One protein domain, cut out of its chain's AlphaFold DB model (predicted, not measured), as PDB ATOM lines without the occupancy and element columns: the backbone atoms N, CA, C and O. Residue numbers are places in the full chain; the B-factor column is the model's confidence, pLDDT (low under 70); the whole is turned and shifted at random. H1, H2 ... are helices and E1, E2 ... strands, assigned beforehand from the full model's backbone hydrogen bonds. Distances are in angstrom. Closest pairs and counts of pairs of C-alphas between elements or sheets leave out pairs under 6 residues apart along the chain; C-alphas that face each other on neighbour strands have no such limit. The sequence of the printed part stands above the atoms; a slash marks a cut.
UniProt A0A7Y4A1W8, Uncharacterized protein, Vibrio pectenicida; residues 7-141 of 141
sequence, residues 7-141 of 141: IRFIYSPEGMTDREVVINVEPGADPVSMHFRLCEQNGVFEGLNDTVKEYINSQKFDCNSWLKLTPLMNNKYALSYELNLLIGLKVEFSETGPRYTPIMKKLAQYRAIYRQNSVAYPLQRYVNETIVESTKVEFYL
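Overview. This is residues 7 to 141 of the 141 residues of an uncharacterized protein of Vibrio pectenicida (UniProt A0A7Y4A1W8). Two four-stranded sheets lie partly face to face as a sandwich, their strands crossed at 45 degrees, and the long hairpin of E5 and E6 runs on past the other sheet to one end of the domain. The single helix, H1, lies toward that end and only grazes the E5 and E6 side of the sheet, while residues 46 to 51 stick out. The printed part has 135 residues with one named helix and eight named strands, in the order E1 E2 E3 H1 E4 E5 E6 E7 E8, and its class is mostly strand. The sheets run E2 E1 E8 E7 and E3 E4 E5 E6, both antiparallel throughout. The whole is only just loose, close to compact, with a radius of gyration of the C-alphas of 17.3 A, and it is only just elongated, spanning 62 by 39 by 21 A.

Along the chain. E1, residues 7 to 13, begins at C-alpha 7 at (-20.491, 28.974, 37.835) and is 19.7 A long. E2 is residues 19 to 24, 16.4 A, and E3 is residues 32 to 37, 16.6 A. H1, residues 50 to 58, is 12.1 A long, and E4, residues 64 to 72, is 26.6 A long. E5, residues 76 to 94, measures 52.8 A and ends at C-alpha 94 at (-51.850, 55.578, 46.333). E6, residues 97 to 115, measures 50.6 A and bends by 72 degrees at residue 111. E7 is residues 118 to 127, 26.9 A. E8, residues 130 to 140, is 28.2 A long, bends by 67 degrees at residue 133 and ends at C-alpha 140 at (-17.265, 24.132, 39.401).

Arrangement. In the first sheet E1 and E2 form a hairpin, with N 9 and O 21 within hydrogen-bond range at 2.8 A. On the other side of E1 is E8, antiparallel at 172 degrees, with N 10 and O 136 at 2.8 A. E7 and E8 form a hairpin, with N 120 and O 137 at 2.9 A, and E2 and E7 are the edge strands. In the second sheet E3 is antiparallel to E4, with N 34 and O 67 at 2.8 A. E4, E5 and E6 form a meander, each strand the antiparallel neighbour of the one before, with N 68 and O 80 at 2.8 A and N 92 and O 99 at 2.9 A. Both sheets are twisted. The parts that face each other are 10.0 A centre to centre, with best planes 23 degrees apart. Between the sheets, the closest C-alphas of E2 and E5 are those of Arg 19 and Ile 87, 7.1 A apart, and those of E6 and E8 are Tyr 114 and Phe 139, also 7.1 A apart. E1 and E5 are near each other, with 5 pairs of C-alphas within 10 A. H1 only grazes the second sheet with its residues 52 to 56; the C-alphas of Ile 56 and Tyr 100 are its closest pair with E6, 6.9 A apart. In H1 every O i to N i+4 pair is within hydrogen-bond range.

Size, cuts and confidence. The two C-alphas farthest apart in the domain are those of Asn 74 and Glu 95, 61.9 A. The printed part has no cut, and its last residue, Leu 141, is the chain's last. The link from E3 to H1, with 12 residues between them, is long; the link from E2 to E3 is short, and the others are tight. The mean pLDDT of the printed part is 87.3, and residues 28 to 29 and 40 to 43 are under 70.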
ATOM      1  N   ILE A   7     -20.759  27.913  36.874       93.19
ATOM      2  CA  ILE A   7     -20.491  28.974  37.835       93.19
ATOM      3  C   ILE A   7     -21.829  29.364  38.447       93.19
ATOM      4  O   ILE A   7     -22.743  29.797  37.743       93.19
ATOM      5  N   ARG A   8     -21.940  29.219  39.763       95.00
ATOM      6  CA  ARG A   8     -23.163  29.483  40.513       95.00
ATOM      7  C   ARG A   8     -22.973  30.680  41.428       95.00
ATOM      8  O   ARG A   8     -22.081  30.700  42.272       95.00
ATOM      9  N   PHE A   9     -23.827  31.679  41.263       94.50
ATOM     10  CA  PHE A   9     -23.860  32.887  42.077       94.50
ATOM     11  C   PHE A   9     -25.064  32.811  42.998       94.50
ATOM     12  O   PHE A   9     -26.181  32.614  42.527       94.50
ATOM     13  N   ILE A  10     -24.845  32.983  44.295       94.31
ATOM     14  CA  ILE A  10     -25.906  32.993  45.301       94.31
ATOM     15  C   ILE A  10     -25.816  34.318  46.045       94.31
ATOM     16  O   ILE A  10     -24.777  34.653  46.613       94.31
ATOM     17  N   TYR A  11     -26.894  35.086  46.007       93.38
ATOM     18  CA  TYR A  11     -27.048  36.334  46.735       93.38
ATOM     19  C   TYR A  11     -28.062  36.155  47.857       93.38
ATOM     20  O   TYR A  11     -29.226  35.863  47.588       93.38
ATOM     21  N   SER A  12     -27.612  36.377  49.089       92.94
ATOM     22  CA  SER A  12     -28.378  36.140  50.312       92.94
ATOM     23  C   SER A  12     -28.553  37.443  51.092       92.94
ATOM     24  O   SER A  12     -27.676  37.793  51.891       92.94
ATOM     25  N   PRO A  13     -29.625  38.209  50.836       90.88
ATOM     26  CA  PRO A  13     -30.002  39.362  51.647       90.88
ATOM     27  C   PRO A  13     -30.749  38.935  52.923       90.88
ATOM     28  O   PRO A  13     -31.502  37.965  52.927       90.88
ATOM     29  N   GLU A  14     -30.591  39.697  54.002       90.06
ATOM     30  CA  GLU A  14     -31.336  39.482  55.246       90.06
ATOM     31  C   GLU A  14     -32.852  39.552  55.026       90.06
ATOM     32  O   GLU A  14     -33.369  40.481  54.402       90.06
ATOM     33  N   GLY A  15     -33.570  38.569  55.574       86.44
ATOM     34  CA  GLY A  15     -35.031  38.556  55.586       86.44
ATOM     35  C   GLY A  15     -35.696  38.338  54.223       86.44
ATOM     36  O   GLY A  15     -36.911  38.492  54.130       86.44
ATOM     37  N   MET A  16     -34.948  37.977  53.171       84.50
ATOM     38  CA  MET A  16     -35.519  37.626  51.866       84.50
ATOM     39  C   MET A  16     -34.989  36.283  51.360       84.50
ATOM     40  O   MET A  16     -33.992  35.760  51.846       84.50
ATOM     41  N   THR A  17     -35.667  35.731  50.356       84.94
ATOM     42  CA  THR A  17     -35.230  34.516  49.664       84.94
ATOM     43  C   THR A  17     -33.929  34.756  48.902       84.94
ATOM     44  O   THR A  17     -33.780  35.780  48.224       84.94
ATOM     45  N   ASP A  18     -33.030  33.772  48.959       89.31
ATOM     46  CA  ASP A  18     -31.804  33.751  48.166       89.31
ATOM     47  C   ASP A  18     -32.096  33.899  46.669       89.31
ATOM     48  O   ASP A  18     -33.078  33.373  46.133       89.31
ATOM     49  N   ARG A  19     -31.212  34.616  45.975       87.88
ATOM     50  CA  ARG A  19     -31.240  34.750  44.517       87.88
ATOM     51  C   ARG A  19     -30.078  33.989  43.924       87.88
ATOM     52  O   ARG A  19     -28.921  34.293  44.207       87.88
ATOM     53  N   GLU A  20     -30.410  33.011  43.098       90.62
ATOM     54  CA  GLU A  20     -29.451  32.110  42.491       90.62
ATOM     55  C   GLU A  20     -29.373  32.343  40.985       90.62
ATOM     56  O   GLU A  20     -30.392  32.425  40.304       90.62
ATOM     57  N   VAL A  21     -28.152  32.422  40.466       90.25
ATOM     58  CA  VAL A  21     -27.874  32.448  39.031       90.25
ATOM     59  C   VAL A  21     -26.892  31.330  38.730       90.25
ATOM     60  O   VAL A  21     -25.772  31.336  39.241       90.25
ATOM     61  N   VAL A  22     -27.302  30.382  37.892       91.62
ATOM     62  CA  VAL A  22     -26.448  29.283  37.430       91.62
ATOM     63  C   VAL A  22     -26.065  29.539  35.983       91.62
ATOM     64  O   VAL A  22     -26.926  29.653  35.113       91.62
ATOM     65  N   ILE A  23     -24.765  29.625  35.727       89.69
ATOM     66  CA  ILE A  23     -24.213  29.783  34.386       89.69
ATOM     67  C   ILE A  23     -23.503  28.487  34.037       89.69
ATOM     68  O   ILE A  23     -22.451  28.179  34.595       89.69
ATOM     69  N   ASN A  24     -24.099  27.726  33.125       89.25
ATOM     70  CA  ASN A  24     -23.483  26.524  32.583       89.25
ATOM     71  C   ASN A  24     -22.402  26.928  31.578       89.25
ATOM     72  O   ASN A  24     -22.632  27.779  30.717       89.25
ATOM     73  N   VAL A  25     -21.234  26.315  31.704       84.75
ATOM     74  CA  VAL A  25     -20.091  26.493  30.816       84.75
ATOM     75  C   VAL A  25     -19.910  25.192  30.050       84.75
ATOM     76  O   VAL A  25     -19.859  24.114  30.636       84.75
ATOM     77  N   GLU A  26     -19.864  25.273  28.725       79.94
ATOM     78  CA  GLU A  26     -19.601  24.091  27.911       79.94
ATOM     79  C   GLU A  26     -18.136  23.652  28.082       79.94
ATOM     80  O   GLU A  26     -17.234  24.493  27.989       79.94
ATOM     81  N   PRO A  27     -17.867  22.348  28.293       73.38
ATOM     82  CA  PRO A  27     -16.506  21.840  28.374       73.38
ATOM     83  C   PRO A  27     -15.677  22.224  27.147       73.38
ATOM     84  O   PRO A  27     -16.001  21.860  26.020       73.38
ATOM     85  N   GLY A  28     -14.583  22.953  27.374       68.88
ATOM     86  CA  GLY A  28     -13.674  23.395  26.312       68.88
ATOM     87  C   GLY A  28     -14.070  24.695  25.602       68.88
ATOM     88  O   GLY A  28     -13.351  25.107  24.695       68.88
ATOM     89  N   ALA A  29     -15.143  25.378  26.018       68.06
ATOM     90  CA  ALA A  29     -15.588  26.647  25.424       68.06
ATOM     91  C   ALA A  29     -14.828  27.896  25.930       68.06
ATOM     92  O   ALA A  29     -15.272  29.027  25.742       68.06
ATOM     93  N   ASP A  30     -13.667  27.715  26.560       73.69
ATOM     94  CA  ASP A  30     -12.866  28.797  27.126       73.69
ATOM     95  C   ASP A  30     -11.956  29.468  26.073       73.69
ATOM     96  O   ASP A  30     -11.191  28.773  25.400       73.69
ATOM     97  N   PRO A  31     -11.933  30.816  25.958       80.75
ATOM     98  CA  PRO A  31     -12.593  31.806  26.813       80.75
ATOM     99  C   PRO A  31     -14.082  32.020  26.495       80.75
ATOM    100  O   PRO A  31     -14.470  32.153  25.336       80.75
ATOM    101  N   VAL A  32     -14.890  32.205  27.543       88.06
ATOM    102  CA  VAL A  32     -16.334  32.469  27.437       88.06
ATOM    103  C   VAL A  32     -16.631  33.960  27.604       88.06
ATOM    104  O   VAL A  32     -16.104  34.620  28.503       88.06
ATOM    105  N   SER A  33     -17.517  34.501  26.767       92.06
ATOM    106  CA  SER A  33     -18.084  35.845  26.921       92.06
ATOM    107  C   SER A  33     -19.583  35.799  26.647       92.06
ATOM    108  O   SER A  33     -19.999  35.471  25.540       92.06
ATOM    109  N   MET A  34     -20.392  36.151  27.642       90.88
ATOM    110  CA  MET A  34     -21.848  36.016  27.602       90.88
ATOM    111  C   MET A  34     -22.528  37.323  27.982       90.88
ATOM    112  O   MET A  34     -22.068  38.035  28.874       90.88
ATOM    113  N   HIS A  35     -23.658  37.589  27.331       92.50
ATOM    114  CA  HIS A  35     -24.605  38.637  27.695       92.50
ATOM    115  C   HIS A  35     -25.989  38.002  27.811       92.50
ATOM    116  O   HIS A  35     -26.368  37.190  26.969       92.50
ATOM    117  N   PHE A  36     -26.727  38.342  28.859       90.38
ATOM    118  CA  PHE A  36     -28.029  37.750  29.164       90.38
ATOM    119  C   PHE A  36     -28.875  38.717  29.998       90.38
ATOM    120  O   PHE A  36     -28.387  39.745  30.462       90.38
ATOM    121  N   ARG A  37     -30.165  38.416  30.178       87.62
ATOM    122  CA  ARG A  37     -31.089  39.241  30.971       87.62
ATOM    123  C   ARG A  37     -31.621  38.443  32.155       87.62
ATOM    124  O   ARG A  37     -32.160  37.362  31.959       87.62
ATOM    125  N   LEU A  38     -31.507  38.995  33.365       86.69
ATOM    126  CA  LEU A  38     -31.894  38.314  34.613       86.69
ATOM    127  C   LEU A  38     -33.259  38.745  35.182       86.69
ATOM    128  O   LEU A  38     -33.591  38.374  36.304       86.69
ATOM    129  N   CYS A  39     -34.065  39.525  34.448       74.19
ATOM    130  CA  CYS A  39     -35.360  39.986  34.970       74.19
ATOM    131  C   CYS A  39     -36.344  38.823  35.192       74.19
ATOM    132  O   CYS A  39     -37.107  38.840  36.151       74.19
ATOM    133  N   GLU A  40     -36.348  37.829  34.300       63.78
ATOM    134  CA  GLU A  40     -37.437  36.846  34.190       63.78
ATOM    135  C   GLU A  40     -37.224  35.581  35.044       63.78
ATOM    136  O   GLU A  40     -38.147  34.788  35.195       63.78
ATOM    137  N   GLN A  41     -36.040  35.388  35.641       59.31
ATOM    138  CA  GLN A  41     -35.617  34.082  36.181       59.31
ATOM    139  C   GLN A  41     -35.615  33.946  37.713       59.31
ATOM    140  O   GLN A  41     -35.139  32.943  38.233       59.31
ATOM    141  N   ASN A  42     -36.178  34.900  38.462       60.91
ATOM    142  CA  ASN A  42     -35.922  34.978  39.911       60.91
ATOM    143  C   ASN A  42     -37.158  34.796  40.807       60.91
ATOM    144  O   ASN A  42     -37.112  35.177  41.973       60.91
ATOM    145  N   GLY A  43     -38.289  34.309  40.289       65.12
ATOM    146  CA  GLY A  43     -39.514  34.110  41.086       65.12
ATOM    147  C   GLY A  43     -40.146  35.399  41.646       65.12
ATOM    148  O   GLY A  43     -41.139  35.348  42.358       65.12
ATOM    149  N   VAL A  44     -39.616  36.586  41.315       76.75
ATOM    150  CA  VAL A  44     -40.123  37.893  41.792       76.75
ATOM    151  C   VAL A  44     -41.562  38.161  41.340       76.75
ATOM    152  O   VAL A  44     -42.293  38.902  41.990       76.75
ATOM    153  N   PHE A  45     -41.970  37.541  40.234       76.75
ATOM    154  CA  PHE A  45     -43.310  37.653  39.668       76.75
ATOM    155  C   PHE A  45     -44.270  36.549  40.128       76.75
ATOM    156  O   PHE A  45     -45.420  36.523  39.679       76.75
ATOM    157  N   GLU A  46     -43.821  35.618  40.975       76.56
ATOM    158  CA  GLU A  46     -44.684  34.561  41.503       76.56
ATOM    159  C   GLU A  46     -45.817  35.160  42.345       76.56
ATOM    160  O   GLU A  46     -45.626  36.101  43.111       76.56
ATOM    161  N   GLY A  47     -47.032  34.639  42.163       73.69
ATOM    162  CA  GLY A  47     -48.231  35.129  42.851       73.69
ATOM    163  C   GLY A  47     -48.834  36.424  42.290       73.69
ATOM    164  O   GLY A  47     -49.926  36.803  42.710       73.69
ATOM    165  N   LEU A  48     -48.189  37.086  41.321       80.12
ATOM    166  CA  LEU A  48     -48.772  38.235  40.621       80.12
ATOM    167  C   LEU A  48     -49.695  37.775  39.482       80.12
ATOM    168  O   LEU A  48     -49.413  36.790  38.795       80.12
ATOM    169  N   ASN A  49     -50.786  38.510  39.258       83.81
ATOM    170  CA  ASN A  49     -51.651  38.295  38.097       83.81
ATOM    171  C   ASN A  49     -51.024  38.873  36.813       83.81
ATOM    172  O   ASN A  49     -50.089  39.678  36.870       83.81
ATOM    173  N   ASP A  50     -51.542  38.467  35.655       83.69
ATOM    174  CA  ASP A  50     -50.933  38.801  34.363       83.69
ATOM    175  C   ASP A  50     -50.993  40.300  34.045       83.69
ATOM    176  O   ASP A  50     -50.009  40.856  33.572       83.69
ATOM    177  N   THR A  51     -52.068  40.995  34.429       81.50
ATOM    178  CA  THR A  51     -52.180  42.457  34.275       81.50
ATOM    179  C   THR A  51     -51.085  43.205  35.043       81.50
ATOM    180  O   THR A  51     -50.498  44.163  34.540       81.50
ATOM    181  N   VAL A  52     -50.775  42.764  36.264       80.38
ATOM    182  CA  VAL A  52     -49.709  43.352  37.087       80.38
ATOM    183  C   VAL A  52     -48.338  43.033  36.495       80.38
ATOM    184  O   VAL A  52     -47.498  43.927  36.406       80.38
ATOM    185  N   LYS A  53     -48.114  41.799  36.027       80.75
ATOM    186  CA  LYS A  53     -46.869  41.424  35.335       80.75
ATOM    187  C   LYS A  53     -46.647  42.260  34.078       80.75
ATOM    188  O   LYS A  53     -45.549  42.771  33.889       80.75
ATOM    189  N   GLU A  54     -47.673  42.445  33.250       80.38
ATOM    190  CA  GLU A  54     -47.606  43.273  32.040       80.38
ATOM    191  C   GLU A  54     -47.291  44.734  32.365       80.38
ATOM    192  O   GLU A  54     -46.393  45.321  31.757       80.38
ATOM    193  N   TYR A  55     -47.960  45.304  33.373       79.75
ATOM    194  CA  TYR A  55     -47.669  46.655  33.846       79.75
ATOM    195  C   TYR A  55     -46.208  46.795  34.291       79.75
ATOM    196  O   TYR A  55     -45.517  47.720  33.866       79.75
ATOM    197  N   ILE A  56     -45.712  45.861  35.100       76.75
ATOM    198  CA  ILE A  56     -44.335  45.877  35.598       76.75
ATOM    199  C   ILE A  56     -43.335  45.700  34.441       76.75
ATOM    200  O   ILE A  56     -42.381  46.469  34.328       76.75
ATOM    201  N   ASN A  57     -43.585  44.766  33.521       76.00
ATOM    202  CA  ASN A  57     -42.741  44.532  32.345       76.00
ATOM    203  C   ASN A  57     -42.685  45.747  31.404       76.00
ATOM    204  O   ASN A  57     -41.639  46.019  30.806       76.00
ATOM    205  N   SER A  58     -43.769  46.525  31.311       77.12
ATOM    206  CA  SER A  58     -43.809  47.756  30.511       77.12
ATOM    207  C   SER A  58     -42.834  48.837  31.001       77.12
ATOM    208  O   SER A  58     -42.412  49.681  30.207       77.12
ATOM    209  N   GLN A  59     -42.409  48.787  32.271       74.25
ATOM    210  CA  GLN A  59     -41.488  49.763  32.862       74.25
ATOM    211  C   GLN A  59     -40.020  49.583  32.418       74.25
ATOM    212  O   GLN A  59     -39.193  50.434  32.733       74.25
ATOM    213  N   LYS A  60     -39.690  48.522  31.658       72.62
ATOM    214  CA  LYS A  60     -38.363  48.268  31.052       72.62
ATOM    215  C   LYS A  60     -37.181  48.386  32.030       72.62
ATOM    216  O   LYS A  60     -36.316  49.246  31.875       72.62
ATOM    217  N   PHE A  61     -37.093  47.481  33.003       79.56
ATOM    218  CA  PHE A  61     -35.938  47.431  33.908       79.56
ATOM    219  C   PHE A  61     -34.652  46.991  33.206       79.56
ATOM    220  O   PHE A  61     -34.657  46.108  32.339       79.56
ATOM    221  N   ASP A  62     -33.536  47.575  33.639       81.75
ATOM    222  CA  ASP A  62     -32.210  47.155  33.211       81.75
ATOM    223  C   ASP A  62     -31.734  45.953  34.036       81.75
ATOM    224  O   ASP A  62     -31.182  46.094  35.125       81.75
ATOM    225  N   CYS A  63     -31.978  44.753  33.509       86.50
ATOM    226  CA  CYS A  63     -31.396  43.512  34.027       86.50
ATOM    227  C   CYS A  63     -30.359  42.923  33.065       86.50
ATOM    228  O   CYS A  63     -30.111  41.712  33.096       86.50
ATOM    229  N   ASN A  64     -29.799  43.742  32.166       91.88
ATOM    230  CA  ASN A  64     -28.748  43.280  31.269       91.88
ATOM    231  C   ASN A  64     -27.534  42.910  32.108       91.88
ATOM    232  O   ASN A  64     -27.047  43.704  32.901       91.88
ATOM    233  N   SER A  65     -27.081  41.682  31.961       93.56
ATOM    234  CA  SER A  65     -25.991  41.108  32.729       93.56
ATOM    235  C   SER A  65     -24.971  40.531  31.767       93.56
ATOM    236  O   SER A  65     -25.301  40.144  30.642       93.56
ATOM    237  N   TRP A  66     -23.722  40.485  32.201       94.88
ATOM    238  CA  TRP A  66     -22.649  39.922  31.404       94.88
ATOM    239  C   TRP A  66     -21.657  39.172  32.276       94.88
ATOM    240  O   TRP A  66     -21.477  39.457  33.463       94.88
ATOM    241  N   LEU A  67     -20.994  38.208  31.653       95.44
ATOM    242  CA  LEU A  67     -19.924  37.435  32.255       95.44
ATOM    243  C   LEU A  67     -18.829  37.206  31.224       95.44
ATOM    244  O   LEU A  67     -19.097  36.917  30.059       95.44
ATOM    245  N   LYS A  68     -17.584  37.304  31.677       95.69
ATOM    246  CA  LYS A  68     -16.402  36.907  30.927       95.69
ATOM    247  C   LYS A  68     -15.544  35.981  31.772       95.69
ATOM    248  O   LYS A  68     -15.125  36.344  32.871       95.69
ATOM    249  N   LEU A  69     -15.240  34.823  31.211       94.44
ATOM    250  CA  LEU A  69     -14.363  33.817  31.779       94.44
ATOM    251  C   LEU A  69     -13.123  33.693  30.898       94.44
ATOM    252  O   LEU A  69     -13.203  33.658  29.671       94.44
ATOM    253  N   THR A  70     -11.949  33.679  31.509       93.94
ATOM    254  CA  THR A  70     -10.687  33.524  30.788       93.94
ATOM    255  C   THR A  70      -9.814  32.515  31.524       93.94
ATOM    256  O   THR A  70      -9.511  32.742  32.699       93.94
ATOM    257  N   PRO A  71      -9.401  31.418  30.871       92.00
ATOM    258  CA  PRO A  71      -8.531  30.433  31.490       92.00
ATOM    259  C   PRO A  71      -7.148  31.047  31.728       92.00
ATOM    260  O   PRO A  71      -6.650  31.854  30.940       92.00
ATOM    261  N   LEU A  72      -6.531  30.673  32.840       91.56
ATOM    262  CA  LEU A  72      -5.172  31.035  33.221       91.56
ATOM    263  C   LEU A  72      -4.348  29.756  33.427       91.56
ATOM    264  O   LEU A  72      -4.871  28.647  33.513       91.56
ATOM    265  N   MET A  73      -3.034  29.916  33.576       89.00
ATOM    266  CA  MET A  73      -2.139  28.807  33.918       89.00
ATOM    267  C   MET A  73      -2.492  28.195  35.289       89.00
ATOM    268  O   MET A  73      -2.953  28.894  36.197       89.00
ATOM    269  N   ASN A  74      -2.169  26.910  35.474       87.19
ATOM    270  CA  ASN A  74      -2.314  26.163  36.734       87.19
ATOM    271  C   ASN A  74      -3.766  26.016  37.232       87.19
ATOM    272  O   ASN A  74      -4.024  26.218  38.421       87.19
ATOM    273  N   ASN A  75      -4.701  25.668  36.338       84.56
ATOM    274  CA  ASN A  75      -6.119  25.410  36.652       84.56
ATOM    275  C   ASN A  75      -6.793  26.579  37.390       84.56
ATOM    276  O   ASN A  75      -7.551  26.407  38.353       84.56
ATOM    277  N   LYS A  76      -6.454  27.795  36.960       92.19
ATOM    278  CA  LYS A  76      -7.030  29.044  37.451       92.19
ATOM    279  C   LYS A  76      -7.815  29.711  36.342       92.19
ATOM    280  O   LYS A  76      -7.513  29.538  35.168       92.19
ATOM    281  N   TYR A  77      -8.761  30.544  36.736       93.56
ATOM    282  CA  TYR A  77      -9.608  31.279  35.816       93.56
ATOM    283  C   TYR A  77      -9.753  32.717  36.290       93.56
ATOM    284  O   TYR A  77      -9.948  32.969  37.479       93.56
ATOM    285  N   ALA A  78      -9.656  33.664  35.360       95.25
ATOM    286  CA  ALA A  78     -10.070  35.037  35.585       95.25
ATOM    287  C   ALA A  78     -11.551  35.162  35.232       95.25
ATOM    288  O   ALA A  78     -11.943  34.975  34.080       95.25
ATOM    289  N   LEU A  79     -12.357  35.515  36.225       95.62
ATOM    290  CA  LEU A  79     -13.782  35.746  36.088       95.62
ATOM    291  C   LEU A  79     -14.074  37.238  36.264       95.62
ATOM    292  O   LEU A  79     -13.680  37.858  37.252       95.62
ATOM    293  N   SER A  80     -14.758  37.824  35.287       96.62
ATOM    294  CA  SER A  80     -15.324  39.172  35.375       96.62
ATOM    295  C   SER A  80     -16.819  39.088  35.118       96.62
ATOM    296  O   SER A  80     -17.231  38.380  34.205       96.62
ATOM    297  N   TYR A  81     -17.628  39.791  35.899       95.81
ATOM    298  CA  TYR A  81     -19.075  39.780  35.728       95.81
ATOM    299  C   TYR A  81     -19.712  41.083  36.194       95.81
ATOM    300  O   TYR A  81     -19.214  41.745  37.107       95.81
ATOM    301  N   GLU A  82     -20.865  41.380  35.606       96.00
ATOM    302  CA  GLU A  82     -21.875  42.268  36.164       96.00
ATOM    303  C   GLU A  82     -23.228  41.557  36.084       96.00
ATOM    304  O   GLU A  82     -23.728  41.274  34.995       96.00
ATOM    305  N   LEU A  83     -23.809  41.251  37.242       93.56
ATOM    306  CA  LEU A  83     -25.126  40.638  37.368       93.56
ATOM    307  C   LEU A  83     -26.094  41.680  37.923       93.56
ATOM    308  O   LEU A  83     -25.939  42.137  39.056       93.56
ATOM    309  N   ASN A  84     -27.089  42.047  37.124       92.56
ATOM    310  CA  ASN A  84     -28.137  42.991  37.497       92.56
ATOM    311  C   ASN A  84     -29.393  42.211  37.896       92.56
ATOM    312  O   ASN A  84     -30.207  41.826  37.056       92.56
ATOM    313  N   LEU A  85     -29.516  41.940  39.196       89.12
ATOM    314  CA  LEU A  85     -30.567  41.113  39.781       89.12
ATOM    315  C   LEU A  85     -31.792  41.954  40.131       89.12
ATOM    316  O   LEU A  85     -31.689  42.918  40.889       89.12
ATOM    317  N   LEU A  86     -32.968  41.536  39.668       87.00
ATOM    318  CA  LEU A  86     -34.231  41.944  40.277       87.00
ATOM    319  C   LEU A  86     -34.448  41.078  41.524       87.00
ATOM    320  O   LEU A  86     -34.578  39.858  41.405       87.00
ATOM    321  N   ILE A  87     -34.444  41.693  42.711       87.56
ATOM    322  CA  ILE A  87     -34.530  40.974  43.996       87.56
ATOM    323  C   ILE A  87     -35.906  41.090  44.660       87.56
ATOM    324  O   ILE A  87     -36.231  40.284  45.533       87.56
ATOM    325  N   GLY A  88     -36.733  42.039  44.223       86.06
ATOM    326  CA  GLY A  88     -38.100  42.213  44.700       86.06
ATOM    327  C   GLY A  88     -38.789  43.427  44.084       86.06
ATOM    328  O   GLY A  88     -38.219  44.129  43.249       86.06
ATOM    329  N   LEU A  89     -40.015  43.683  44.530       84.69
ATOM    330  CA  LEU A  89     -40.801  44.859  44.169       84.69
ATOM    331  C   LEU A  89     -41.261  45.547  45.452       84.69
ATOM    332  O   LEU A  89     -41.852  44.913  46.324       84.69
ATOM    333  N   LYS A  90     -41.013  46.850  45.564       86.06
ATOM    334  CA  LYS A  90     -41.634  47.683  46.589       86.06
ATOM    335  C   LYS A  90     -43.017  48.090  46.094       86.06
ATOM    336  O   LYS A  90     -43.126  48.668  45.012       86.06
ATOM    337  N   VAL A  91     -44.047  47.798  46.882       86.38
ATOM    338  CA  VAL A  91     -45.431  48.180  46.585       86.38
ATOM    339  C   VAL A  91     -45.805  49.383  47.439       86.38
ATOM    340  O   VAL A  91     -45.707  49.338  48.663       86.38
ATOM    341  N   GLU A  92     -46.226  50.459  46.788       88.81
ATOM    342  CA  GLU A  92     -46.741  51.663  47.437       88.81
ATOM    343  C   GLU A  92     -48.192  51.863  47.006       88.81
ATOM    344  O   GLU A  92     -48.489  51.868  45.814       88.81
ATOM    345  N   PHE A  93     -49.109  52.010  47.957       85.25
ATOM    346  CA  PHE A  93     -50.523  52.224  47.655       85.25
ATOM    347  C   PHE A  93     -50.818  53.725  47.612       85.25
ATOM    348  O   PHE A  93     -50.560  54.430  48.587       85.25
ATOM    349  N   SER A  94     -51.352  54.208  46.489       83.12
ATOM    350  CA  SER A  94     -51.850  55.578  46.333       83.12
ATOM    351  C   SER A  94     -53.330  55.587  45.941       83.12
ATOM    352  O   SER A  94     -53.924  54.545  45.663       83.12
ATOM    353  N   GLU A  95     -53.926  56.780  45.873       82.69
ATOM    354  CA  GLU A  95     -55.307  56.984  45.402       82.69
ATOM    355  C   GLU A  95     -55.533  56.478  43.965       82.69
ATOM    356  O   GLU A  95     -56.650  56.127  43.597       82.69
ATOM    357  N   THR A  96     -54.471  56.384  43.157       81.75
ATOM    358  CA  THR A  96     -54.509  55.874  41.776       81.75
ATOM    359  C   THR A  96     -54.241  54.368  41.678       81.75
ATOM    360  O   THR A  96     -54.155  53.838  40.571       81.75
ATOM    361  N   GLY A  97     -54.074  53.677  42.811       81.12
ATOM    362  CA  GLY A  97     -53.786  52.244  42.883       81.12
ATOM    363  C   GLY A  97     -52.348  51.905  43.307       81.12
ATOM    364  O   GLY A  97     -51.591  52.777  43.736       81.12
ATOM    365  N   PRO A  98     -51.962  50.618  43.240       81.94
ATOM    366  CA  PRO A  98     -50.638  50.167  43.651       81.94
ATOM    367  C   PRO A  98     -49.561  50.573  42.637       81.94
ATOM    368  O   PRO A  98     -49.653  50.275  41.445       81.94
ATOM    369  N   ARG A  99     -48.496  51.201  43.129       83.25
ATOM    370  CA  ARG A  99     -47.269  51.485  42.391       83.25
ATOM    371  C   ARG A  99     -46.215  50.444  42.742       83.25
ATOM    372  O   ARG A  99     -45.859  50.276  43.905       83.25
ATOM    373  N   TYR A 100     -45.684  49.789  41.718       82.31
ATOM    374  CA  TYR A 100     -44.615  48.802  41.846       82.31
ATOM    375  C   TYR A 100     -43.289  49.446  41.450       82.31
ATOM    376  O   TYR A 100     -43.153  49.923  40.325       82.31
ATOM    377  N   THR A 101     -42.330  49.468  42.374       85.00
ATOM    378  CA  THR A 101     -40.965  49.953  42.133       85.00
ATOM    379  C   THR A 101     -39.990  48.780  42.235       85.00
ATOM    380  O   THR A 101     -40.005  48.082  43.252       85.00
ATOM    381  N   PRO A 102     -39.132  48.538  41.230       84.94
ATOM    382  CA  PRO A 102     -38.172  47.441  41.265       84.94
ATOM    383  C   PRO A 102     -37.124  47.653  42.356       84.94
ATOM    384  O   PRO A 102     -36.557  48.735  42.505       84.94
ATOM    385  N   ILE A 103     -36.827  46.590  43.095       87.88
ATOM    386  CA  ILE A 103     -35.677  46.530  43.990       87.88
ATOM    387  C   ILE A 103     -34.593  45.759  43.242       87.88
ATOM    388  O   ILE A 103     -34.707  44.548  43.040       87.88
ATOM    389  N   MET A 104     -33.564  46.480  42.800       88.19
ATOM    390  CA  MET A 104     -32.460  45.936  42.009       88.19
ATOM    391  C   MET A 104     -31.195  45.788  42.856       88.19
ATOM    392  O   MET A 104     -30.885  46.651  43.679       88.19
ATOM    393  N   LYS A 105     -30.418  44.734  42.599       91.56
ATOM    394  CA  LYS A 105     -29.072  44.544  43.143       91.56
ATOM    395  C   LYS A 105     -28.084  44.285  42.013       91.56
ATOM    396  O   LYS A 105     -28.210  43.305  41.287       91.56
ATOM    397  N   LYS A 106     -27.063  45.135  41.915       92.69
ATOM    398  CA  LYS A 106     -25.903  44.904  41.051       92.69
ATOM    399  C   LYS A 106     -24.828  44.146  41.829       92.69
ATOM    400  O   LYS A 106     -24.400  44.602  42.891       92.69
ATOM    401  N   LEU A 107     -24.382  43.017  41.288       93.00
ATOM    402  CA  LEU A 107     -23.198  42.289  41.739       93.00
ATOM    403  C   LEU A 107     -22.135  42.407  40.657       93.00
ATOM    404  O   LEU A 107     -22.369  41.994  39.526       93.00
ATOM    405  N   ALA A 108     -20.976  42.966  40.988       94.38
ATOM    406  CA  ALA A 108     -19.906  43.140  40.019       94.38
ATOM    407  C   ALA A 108     -18.555  42.771  40.623       94.38
ATOM    408  O   ALA A 108     -18.227  43.177  41.737       94.38
ATOM    409  N   GLN A 109     -17.767  42.026  39.859       95.31
ATOM    410  CA  GLN A 109     -16.362  41.756  40.142       95.31
ATOM    411  C   GLN A 109     -15.593  41.782  38.829       95.31
ATOM    412  O   GLN A 109     -16.055  41.265  37.812       95.31
ATOM    413  N   TYR A 110     -14.393  42.350  38.856       93.75
ATOM    414  CA  TYR A 110     -13.536  42.465  37.682       93.75
ATOM    415  C   TYR A 110     -12.248  41.684  37.910       93.75
ATOM    416  O   TYR A 110     -11.524  41.942  38.868       93.75
ATOM    417  N   ARG A 111     -11.947  40.752  36.998       92.31
ATOM    418  CA  ARG A 111     -10.718  39.940  36.984       92.31
ATOM    419  C   ARG A 111     -10.448  39.190  38.297       92.31
ATOM    420  O   ARG A 111      -9.291  39.000  38.672       92.31
ATOM    421  N   ALA A 112     -11.495  38.741  38.981       94.88
ATOM    422  CA  ALA A 112     -11.349  37.913  40.170       94.88
ATOM    423  C   ALA A 112     -10.811  36.527  39.773       94.88
ATOM    424  O   ALA A 112     -11.267  35.932  38.797       94.88
ATOM    425  N   ILE A 113      -9.808  36.033  40.502       95.25
ATOM    426  CA  ILE A 113      -9.129  34.774  40.181       95.25
ATOM    427  C   ILE A 113      -9.731  33.648  41.013       95.25
ATOM    428  O   ILE A 113      -9.650  33.671  42.240       95.25
ATOM    429  N   TYR A 114     -10.253  32.634  40.334       94.50
ATOM    430  CA  TYR A 114     -10.815  31.436  40.944       94.50
ATOM    431  C   TYR A 114      -9.955  30.224  40.612       94.50
ATOM    432  O   TYR A 114      -9.321  30.156  39.555       94.50
ATOM    433  N   ARG A 115      -9.917  29.265  41.537       93.56
ATOM    434  CA  ARG A 115      -9.415  27.918  41.251       93.56
ATOM    435  C   ARG A 115     -10.586  27.049  40.819       93.56
ATOM    436  O   ARG A 115     -11.722  27.298  41.221       93.56
ATOM    437  N   GLN A 116     -10.292  26.015  40.050       90.00
ATOM    438  CA  GLN A 116     -11.258  24.961  39.781       90.00
ATOM    439  C   GLN A 116     -11.813  24.375  41.095       90.00
ATOM    440  O   GLN A 116     -11.061  24.234  42.065       90.00
ATOM    441  N   ASN A 117     -13.107  24.049  41.126       91.25
ATOM    442  CA  ASN A 117     -13.813  23.489  42.286       91.25
ATOM    443  C   ASN A 117     -13.647  24.312  43.572       91.25
ATOM    444  O   ASN A 117     -13.351  23.772  44.639       91.25
ATOM    445  N   SER A 118     -13.798  25.635  43.468       94.31
ATOM    446  CA  SER A 118     -13.643  26.545  44.605       94.31
ATOM    447  C   SER A 118     -14.926  27.289  44.944       94.31
ATOM    448  O   SER A 118     -15.817  27.459  44.117       94.31
ATOM    449  N   VAL A 119     -15.007  27.745  46.191       95.88
ATOM    450  CA  VAL A 119     -16.092  28.584  46.694       95.88
ATOM    451  C   VAL A 119     -15.479  29.865  47.240       95.88
ATOM    452  O   VAL A 119     -14.483  29.814  47.963       95.88
ATOM    453  N   ALA A 120     -16.071  31.008  46.912       95.19
ATOM    454  CA  ALA A 120     -15.656  32.304  47.432       95.19
ATOM    455  C   ALA A 120     -16.849  33.131  47.909       95.19
ATOM    456  O   ALA A 120     -17.975  32.942  47.453       95.19
ATOM    457  N   TYR A 121     -16.564  34.096  48.782       95.00
ATOM    458  CA  TYR A 121     -17.541  35.032  49.334       95.00
ATOM    459  C   TYR A 121     -17.115  36.475  49.025       95.00
ATOM    460  O   TYR A 121     -16.600  37.163  49.904       95.00
ATOM    461  N   PRO A 122     -17.238  36.937  47.765       91.62
ATOM    462  CA  PRO A 122     -16.716  38.240  47.340       91.62
ATOM    463  C   PRO A 122     -17.363  39.449  48.030       91.62
ATOM    464  O   PRO A 122     -16.801  40.540  47.982       91.62
ATOM    465  N   LEU A 123     -18.539  39.278  48.634       91.44
ATOM    466  CA  LEU A 123     -19.228  40.320  49.384       91.44
ATOM    467  C   LEU A 123     -19.821  39.708  50.652       91.44
ATOM    468  O   LEU A 123     -20.551  38.721  50.575       91.44
ATOM    469  N   GLN A 124     -19.553  40.330  51.795       93.50
ATOM    470  CA  GLN A 124     -20.272  40.099  53.043       93.50
ATOM    471  C   GLN A 124     -20.480  41.448  53.729       93.50
ATOM    472  O   GLN A 124     -19.530  42.215  53.892       93.50
ATOM    473  N   ARG A 125     -21.720  41.751  54.110       92.62
ATOM    474  CA  ARG A 125     -22.071  42.950  54.873       92.62
ATOM    475  C   ARG A 125     -22.528  42.534  56.259       92.62
ATOM    476  O   ARG A 125     -23.325  41.607  56.390       92.62
ATOM    477  N   TYR A 126     -22.054  43.256  57.266       93.38
ATOM    478  CA  TYR A 126     -22.320  42.963  58.667       93.38
ATOM    479  C   TYR A 126     -23.071  44.113  59.337       93.38
ATOM    480  O   TYR A 126     -22.790  45.281  59.067       93.38
ATOM    481  N   VAL A 127     -23.984  43.774  60.243       93.25
ATOM    482  CA  VAL A 127     -24.600  44.688  61.213       93.25
ATOM    483  C   VAL A 127     -24.549  43.985  62.563       93.25
ATOM    484  O   VAL A 127     -25.053  42.876  62.684       93.25
ATOM    485  N   ASN A 128     -23.914  44.599  63.566       92.00
ATOM    486  CA  ASN A 128     -23.738  44.007  64.901       92.00
ATOM    487  C   ASN A 128     -23.227  42.553  64.845       92.00
ATOM    488  O   ASN A 128     -23.857  41.647  65.383       92.00
ATOM    489  N   GLU A 129     -22.132  42.329  64.111       89.81
ATOM    490  CA  GLU A 129     -21.493  41.011  63.917       89.81
ATOM    491  C   GLU A 129     -22.349  39.961  63.178       89.81
ATOM    492  O   GLU A 129     -21.876  38.867  62.885       89.81
ATOM    493  N   THR A 130     -23.574  40.308  62.782       89.31
ATOM    494  CA  THR A 130     -24.475  39.444  62.015       89.31
ATOM    495  C   THR A 130     -24.330  39.740  60.526       89.31
ATOM    496  O   THR A 130     -24.351  40.901  60.117       89.31
ATOM    497  N   ILE A 131     -24.175  38.698  59.702       89.81
ATOM    498  CA  ILE A 131     -24.165  38.837  58.240       89.81
ATOM    499  C   ILE A 131     -25.586  39.161  57.786       89.81
ATOM    500  O   ILE A 131     -26.476  38.324  57.893       89.81
ATOM    501  N   VAL A 132     -25.776  40.357  57.239       93.19
ATOM    502  CA  VAL A 132     -27.073  40.825  56.717       93.19
ATOM    503  C   VAL A 132     -27.154  40.760  55.192       93.19
ATOM    504  O   VAL A 132     -28.174  41.068  54.581       93.19
ATOM    505  N   GLU A 133     -26.038  40.456  54.540       93.69
ATOM    506  CA  GLU A 133     -25.957  40.341  53.093       93.69
ATOM    507  C   GLU A 133     -24.708  39.553  52.728       93.69
ATOM    508  O   GLU A 133     -23.625  39.835  53.249       93.69
ATOM    509  N   SER A 134     -24.820  38.605  51.805       94.62
ATOM    510  CA  SER A 134     -23.639  37.970  51.231       94.62
ATOM    511  C   SER A 134     -23.816  37.600  49.768       94.62
ATOM    512  O   SER A 134     -24.923  37.376  49.282       94.62
ATOM    513  N   THR A 135     -22.694  37.540  49.059       94.56
ATOM    514  CA  THR A 135     -22.598  36.905  47.750       94.56
ATOM    515  C   THR A 135     -21.656  35.726  47.878       94.56
ATOM    516  O   THR A 135     -20.518  35.904  48.308       94.56
ATOM    517  N   LYS A 136     -22.114  34.544  47.474       96.19
ATOM    518  CA  LYS A 136     -21.315  33.331  47.325       96.19
ATOM    519  C   LYS A 136     -21.157  33.024  45.839       96.19
ATOM    520  O   LYS A 136     -22.114  33.117  45.076       96.19
ATOM    521  N   VAL A 137     -19.947  32.659  45.439       96.31
ATOM    522  CA  VAL A 137     -19.638  32.176  44.091       96.31
ATOM    523  C   VAL A 137     -19.103  30.764  44.231       96.31
ATOM    524  O   VAL A 137     -18.064  30.563  44.860       96.31
ATOM    525  N   GLU A 138     -19.818  29.797  43.673       96.06
ATOM    526  CA  GLU A 138     -19.364  28.417  43.548       96.06
ATOM    527  C   GLU A 138     -18.864  28.201  42.121       96.06
ATOM    528  O   GLU A 138     -19.566  28.478  41.149       96.06
ATOM    529  N   PHE A 139     -17.615  27.774  42.001       93.06
ATOM    530  CA  PHE A 139     -16.891  27.706  40.745       93.06
ATOM    531  C   PHE A 139     -16.514  26.251  40.462       93.06
ATOM    532  O   PHE A 139     -15.477  25.770  40.926       93.06
ATOM    533  N   TYR A 140     -17.373  25.556  39.718       90.81
ATOM    534  CA  TYR A 140     -17.265  24.132  39.401       90.81
ATOM    535  C   TYR A 140     -17.038  23.947  37.900       90.81
ATOM    536  O   TYR A 140     -17.908  23.457  37.182       90.81
ATOM    537  N   LEU A 141     -15.879  24.400  37.423       85.50
ATOM    538  CA  LEU A 141     -15.364  24.043  36.097       85.50
ATOM    539  C   LEU A 141     -14.520  22.772  36.163       85.50
ATOM    540  O   LEU A 141     -14.168  22.357  37.285       85.50
TER     541      LEU A 141